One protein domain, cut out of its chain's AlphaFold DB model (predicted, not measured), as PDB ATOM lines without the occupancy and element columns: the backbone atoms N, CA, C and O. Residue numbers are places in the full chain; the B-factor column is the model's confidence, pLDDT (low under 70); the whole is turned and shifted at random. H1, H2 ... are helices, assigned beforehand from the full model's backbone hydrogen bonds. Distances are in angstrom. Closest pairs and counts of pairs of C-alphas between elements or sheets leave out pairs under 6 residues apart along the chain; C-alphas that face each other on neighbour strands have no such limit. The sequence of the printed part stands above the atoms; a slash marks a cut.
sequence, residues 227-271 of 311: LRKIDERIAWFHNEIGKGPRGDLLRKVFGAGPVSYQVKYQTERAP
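What this domain is: This is residues 227 to 271 of the 311 residues of the protein "Hypothetical protein" of Amphora coffeiformis (UniProt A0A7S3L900). The model has the shape of a T: the long helix H1 is the stem, its residues 228 to 237 sticking out as an arm together with residue 227, and three shorter helices make a small body across its far end. In that body H2 leads away to one side of the stem, the chain turns back through the short H3, which packs on H2, and H4 passes the beginning of H2 and leads away to the other side. The printed part has 45 residues with four named helices, in the order H1, H2, H3, H4, and no named strand; the class is all helix. The whole is loose, with a radius of gyration of the C-alphas of 12.7 A, and its outline is flat, spanning 37 by 30 by 13 A.

How they stand to each other: H1, residues 228 to 241, touches no helix. It is close to but not clearly touching H2, residues 244 to 253; the closest C-alphas, those of Ile 241 and Gly 247, are 5.6 A apart. The lines of H1 and H2 are about perpendicular, at 85 degrees. H2 touches H3, residues 257 to 260, with the C-alphas of Asp 248 and Ser 260 closest at 4.9 A. H2 also touches H4, residues 262 to 268, where the closest C-alphas, those of Gly 244 and Val 263, are 5.7 A apart. H2 and H4 run opposite ways at a steep tilt of 47 degrees. H3 and H4 meet only through their link, Tyr 261. H1 is apart from H3 and from H4. In H1, H2 and H4 every pair of O i and N i+4 is within hydrogen-bond range; H3 is too short for such a pair, and its 1 pair of O i and N i+3 is within range.

Where its parts are: H1 begins at C-alpha 228, (133.359, 126.637, 147.368), and measures 19.7 A from first to last C-alpha over its 14 residues. H2 has 10 residues and begins at C-alpha 244, (143.921, 150.390, 147.542); its length is 14.6 A. H3 has 4 residues and measures 5.8 A. H4 has 7 residues, measures 10.0 A and ends at C-alpha 268, (137.975, 160.530, 154.801).

The domain as a whole: The two C-alphas farthest apart are those of the first and last printed residues, Leu 227 and Pro 271, at 38.3 A. Residues 227 to 237, of which 228 to 237 belong to H1, stand free; the body without them has 34 residues and spans 30 by 20 by 11 A. The links from H1 to H2, H2 to H3 and H3 to H4 are tight. The printed part has no cut. The mean pLDDT of the printed part is 71.1, and 17 residues are under 70: residues 227 to 228, 254 to 259 and 263 to 271.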
ATOM      1  N   LEU A 227     133.453 123.292 144.874       63.66
ATOM      2  CA  LEU A 227     133.675 124.546 144.141       63.66
ATOM      3  C   LEU A 227     133.805 125.743 145.086       63.66
ATOM      4  O   LEU A 227     134.478 126.713 144.754       63.66
ATOM      5  N   ARG A 228     133.286 125.621 146.312       66.31
ATOM      6  CA  ARG A 228     133.359 126.637 147.368       66.31
ATOM      7  C   ARG A 228     134.772 127.190 147.590       66.31
ATOM      8  O   ARG A 228     134.948 128.395 147.686       66.31
ATOM      9  N   LYS A 229     135.805 126.337 147.590       71.00
ATOM     10  CA  LYS A 229     137.204 126.786 147.747       71.00
ATOM     11  C   LYS A 229     137.706 127.602 146.554       71.00
ATOM     12  O   LYS A 229     138.600 128.430 146.711       71.00
ATOM     13  N   ILE A 230     137.205 127.322 145.353       75.31
ATOM     14  CA  ILE A 230     137.550 128.067 144.138       75.31
ATOM     15  C   ILE A 230     136.812 129.405 144.153       75.31
ATOM     16  O   ILE A 230     137.458 130.431 143.964       75.31
ATOM     17  N   ASP A 231     135.522 129.407 144.481       72.31
ATOM     18  CA  ASP A 231     134.708 130.619 144.595       72.31
ATOM     19  C   ASP A 231     135.245 131.560 145.680       72.31
ATOM     20  O   ASP A 231     135.433 132.744 145.422       72.31
ATOM     21  N   GLU A 232     135.606 131.040 146.857       77.81
ATOM     22  CA  GLU A 232     136.247 131.811 147.931       77.81
ATOM     23  C   GLU A 232     137.584 132.418 147.475       77.81
ATOM     24  O   GLU A 232     137.884 133.570 147.785       77.81
ATOM     25  N   ARG A 233     138.380 131.685 146.683       78.94
ATOM     26  CA  ARG A 233     139.644 132.194 146.121       78.94
ATOM     27  C   ARG A 233     139.415 133.264 145.058       78.94
ATOM     28  O   ARG A 233     140.159 134.242 145.036       78.94
ATOM     29  N   ILE A 234     138.420 133.089 144.190       77.69
ATOM     30  CA  ILE A 234     138.042 134.072 143.168       77.69
ATOM     31  C   ILE A 234     137.504 135.332 143.844       77.69
ATOM     32  O   ILE A 234     137.950 136.426 143.513       77.69
ATOM     33  N   ALA A 235     136.616 135.190 144.828       74.88
ATOM     34  CA  ALA A 235     136.049 136.298 145.588       74.88
ATOM     35  C   ALA A 235     137.128 137.057 146.370       74.88
ATOM     36  O   ALA A 235     137.196 138.284 146.289       74.88
ATOM     37  N   TRP A 236     138.016 136.341 147.067       82.25
ATOM     38  CA  TRP A 236     139.154 136.943 147.760       82.25
ATOM     39  C   TRP A 236     140.066 137.690 146.785       82.25
ATOM     40  O   TRP A 236     140.408 138.843 147.032       82.25
ATOM     41  N   PHE A 237     140.414 137.077 145.649       78.94
ATOM     42  CA  PHE A 237     141.254 137.712 144.635       78.94
ATOM     43  C   PHE A 237     140.590 138.953 144.034       78.94
ATOM     44  O   PHE A 237     141.230 139.996 143.960       78.94
ATOM     45  N   HIS A 238     139.313 138.862 143.652       73.75
ATOM     46  CA  HIS A 238     138.526 139.976 143.123       73.75
ATOM     47  C   HIS A 238     138.455 141.143 144.120       73.75
ATOM     48  O   HIS A 238     138.596 142.305 143.742       73.75
ATOM     49  N   ASN A 239     138.291 140.839 145.410       78.69
ATOM     50  CA  ASN A 239     138.336 141.839 146.471       78.69
ATOM     51  C   ASN A 239     139.736 142.470 146.568       78.69
ATOM     52  O   ASN A 239     139.870 143.690 146.547       78.69
ATOM     53  N   GLU A 240     140.789 141.652 146.576       78.94
ATOM     54  CA  GLU A 240     142.170 142.104 146.748       78.94
ATOM     55  C   GLU A 240     142.677 142.972 145.583       78.94
ATOM     56  O   GLU A 240     143.316 143.995 145.823       78.94
ATOM     57  N   ILE A 241     142.356 142.636 144.325       77.69
ATOM     58  CA  ILE A 241     142.697 143.484 143.162       77.69
ATOM     59  C   ILE A 241     141.938 144.815 143.170       77.69
ATOM     60  O   ILE A 241     142.408 145.800 142.603       77.69
ATOM     61  N   GLY A 242     140.770 144.846 143.815       71.31
ATOM     62  CA  GLY A 242     139.939 146.031 143.964       71.31
ATOM     63  C   GLY A 242     140.355 146.944 145.120       71.31
ATOM     64  O   GLY A 242     139.825 148.051 145.214       71.31
ATOM     65  N   LYS A 243     141.284 146.535 145.993       77.56
ATOM     66  CA  LYS A 243     141.717 147.349 147.139       77.56
ATOM     67  C   LYS A 243     142.801 148.356 146.777       77.56
ATOM     68  O   LYS A 243     143.649 148.143 145.906       77.56
ATOM     69  N   GLY A 244     142.824 149.437 147.552       78.25
ATOM     70  CA  GLY A 244     143.921 150.390 147.542       78.25
ATOM     71  C   GLY A 244     144.037 151.192 146.235       78.25
ATOM     72  O   GLY A 244     143.197 151.091 145.338       78.25
ATOM     73  N   PRO A 245     145.111 151.987 146.100       76.50
ATOM     74  CA  PRO A 245     145.290 152.899 144.967       76.50
ATOM     75  C   PRO A 245     145.340 152.201 143.599       76.50
ATOM     76  O   PRO A 245     144.996 152.795 142.579       76.50
ATOM     77  N   ARG A 246     145.748 150.925 143.562       73.94
ATOM     78  CA  ARG A 246     145.763 150.111 142.335       73.94
ATOM     79  C   ARG A 246     144.361 149.677 141.907       73.94
ATOM     80  O   ARG A 246     144.070 149.707 140.715       73.94
ATOM     81  N   GLY A 247     143.493 149.327 142.856       77.75
ATOM     82  CA  GLY A 247     142.084 149.054 142.577       77.75
ATOM     83  C   GLY A 247     141.337 150.300 142.098       77.75
ATOM     84  O   GLY A 247     140.549 150.219 141.156       77.75
ATOM     85  N   ASP A 248     141.645 151.465 142.681       78.69
ATOM     86  CA  ASP A 248     141.107 152.755 142.228       78.69
ATOM     87  C   ASP A 248     141.523 153.053 140.778       78.69
ATOM     88  O   ASP A 248     140.694 153.435 139.947       78.69
ATOM     89  N   LEU A 249     142.792 152.800 140.437       75.62
ATOM     90  CA  LEU A 249     143.299 152.942 139.073       75.62
ATOM     91  C   LEU A 249     142.601 151.992 138.090       75.62
ATOM     92  O   LEU A 249     142.177 152.438 137.026       75.62
ATOM     93  N   LEU A 250     142.429 150.715 138.446       75.81
ATOM     94  CA  LEU A 250     141.704 149.745 137.617       75.81
ATOM     95  C   LEU A 250     140.270 150.210 137.346       75.81
ATOM     96  O   LEU A 250     139.857 150.296 136.193       75.81
ATOM     97  N   ARG A 251     139.527 150.596 138.390       75.69
ATOM     98  CA  ARG A 251     138.170 151.146 138.248       75.69
ATOM     99  C   ARG A 251     138.136 152.369 137.332       75.69
ATOM    100  O   ARG A 251     137.217 152.504 136.529       75.69
ATOM    101  N   LYS A 252     139.133 153.252 137.431       75.88
ATOM    102  CA  LYS A 252     139.237 154.445 136.584       75.88
ATOM    103  C   LYS A 252     139.462 154.088 135.112       75.88
ATOM    104  O   LYS A 252     138.790 154.656 134.257       75.88
ATOM    105  N   VAL A 253     140.358 153.140 134.828       76.00
ATOM    106  CA  VAL A 253     140.640 152.654 133.464       76.00
ATOM    107  C   VAL A 253     139.405 151.994 132.847       76.00
ATOM    108  O   VAL A 253     139.095 152.243 131.687       76.00
ATOM    109  N   PHE A 254     138.635 151.239 133.633       69.94
ATOM    110  CA  PHE A 254     137.389 150.608 133.184       69.94
ATOM    111  C   PHE A 254     136.152 151.522 133.260       69.94
ATOM    112  O   PHE A 254     135.021 151.049 133.188       69.94
ATOM    113  N   GLY A 255     136.344 152.842 133.372       57.25
ATOM    114  CA  GLY A 255     135.273 153.820 133.168       57.25
ATOM    115  C   GLY A 255     134.345 154.051 134.363       57.25
ATOM    116  O   GLY A 255     133.315 154.695 134.202       57.25
ATOM    117  N   ALA A 256     134.709 153.616 135.575       64.88
ATOM    118  CA  ALA A 256     133.906 153.845 136.786       64.88
ATOM    119  C   ALA A 256     133.860 155.323 137.246       64.88
ATOM    120  O   ALA A 256     133.212 155.649 138.243       64.88
ATOM    121  N   GLY A 257     134.559 156.228 136.548       68.62
ATOM    122  CA  GLY A 257     134.452 157.673 136.747       68.62
ATOM    123  C   GLY A 257     134.722 158.114 138.198       68.62
ATOM    124  O   GLY A 257     135.683 157.638 138.808       68.62
ATOM    125  N   PRO A 258     133.905 159.008 138.782       60.84
ATOM    126  CA  PRO A 258     134.092 159.520 140.147       60.84
ATOM    127  C   PRO A 258     134.018 158.454 141.254       60.84
ATOM    128  O   PRO A 258     134.534 158.669 142.350       60.84
ATOM    129  N   VAL A 259     133.406 157.295 140.980       59.62
ATOM    130  CA  VAL A 259     133.261 156.175 141.932       59.62
ATOM    131  C   VAL A 259     134.560 155.359 142.046       59.62
ATOM    132  O   VAL A 259     134.703 154.504 142.917       59.62
ATOM    133  N   SER A 260     135.551 155.642 141.195       71.81
ATOM    134  CA  SER A 260     136.846 154.961 141.220       71.81
ATOM    135  C   SER A 260     137.672 155.239 142.479       71.81
ATOM    136  O   SER A 260     138.465 154.380 142.831       71.81
ATOM    137  N   TYR A 261     137.458 156.353 143.189       70.94
ATOM    138  CA  TYR A 261     138.291 156.818 144.314       70.94
ATOM    139  C   TYR A 261     137.911 156.223 145.682       70.94
ATOM    140  O   TYR A 261     137.752 156.955 146.661       70.94
ATOM    141  N   GLN A 262     137.727 154.906 145.777       71.19
ATOM    142  CA  GLN A 262     137.241 154.267 147.008       71.19
ATOM    143  C   GLN A 262     138.184 154.472 148.200       71.19
ATOM    144  O   GLN A 262     137.709 154.662 149.320       71.19
ATOM    145  N   VAL A 263     139.501 154.514 147.972       69.75
ATOM    146  CA  VAL A 263     140.487 154.738 149.044       69.75
ATOM    147  C   VAL A 263     140.329 156.116 149.670       69.75
ATOM    148  O   VAL A 263     140.428 156.259 150.888       69.75
ATOM    149  N   LYS A 264     140.049 157.134 148.850       68.19
ATOM    150  CA  LYS A 264     139.842 158.502 149.328       68.19
ATOM    151  C   LYS A 264     138.635 158.568 150.268       68.19
ATOM    152  O   LYS A 264     138.772 159.044 151.388       68.19
ATOM    153  N   TYR A 265     137.505 157.980 149.865       63.97
ATOM    154  CA  TYR A 265     136.295 157.931 150.694       63.97
ATOM    155  C   TYR A 265     136.480 157.140 151.996       63.97
ATOM    156  O   TYR A 265     135.903 157.501 153.018       63.97
ATOM    157  N   GLN A 266     137.271 156.063 151.973       68.31
ATOM    158  CA  GLN A 266     137.587 155.272 153.170       68.31
ATOM    159  C   GLN A 266     138.507 156.030 154.134       68.31
ATOM    160  O   GLN A 266     138.294 155.985 155.340       68.31
ATOM    161  N   THR A 267     139.488 156.762 153.602       64.38
ATOM    162  CA  THR A 267     140.424 157.575 154.396       64.38
ATOM    163  C   THR A 267     139.719 158.779 155.028       64.38
ATOM    164  O   THR A 267     139.976 159.106 156.179       64.38
ATOM    165  N   GLU A 268     138.782 159.403 154.308       65.38
ATOM    166  CA  GLU A 268     137.975 160.530 154.801       65.38
ATOM    167  C   GLU A 268     136.904 160.114 155.832       65.38
ATOM    168  O   GLU A 268     136.421 160.959 156.581       65.38
ATOM    169  N   ARG A 269     136.531 158.825 155.892       59.25
ATOM    170  CA  ARG A 269     135.543 158.269 156.842       59.25
ATOM    171  C   ARG A 269     136.151 157.539 158.044       59.25
ATOM    172  O   ARG A 269     135.390 157.032 158.868       59.25
ATOM    173  N   ALA A 270     137.474 157.444 158.154       49.06
ATOM    174  CA  ALA A 270     138.107 156.753 159.273       49.06
ATOM    175  C   ALA A 270     137.946 157.568 160.580       49.06
ATOM    176  O   ALA A 270     138.354 158.732 160.610       49.06
ATOM    177  N   PRO A 271     137.363 157.006 161.659       54.03
ATOM    178  CA  PRO A 271     137.392 157.643 162.976       54.03
ATOM    179  C   PRO A 271     138.838 157.707 163.519       54.03
ATOM    180  O   PRO A 271     139.692 156.947 163.049       54.03
TER     181      PRO A 271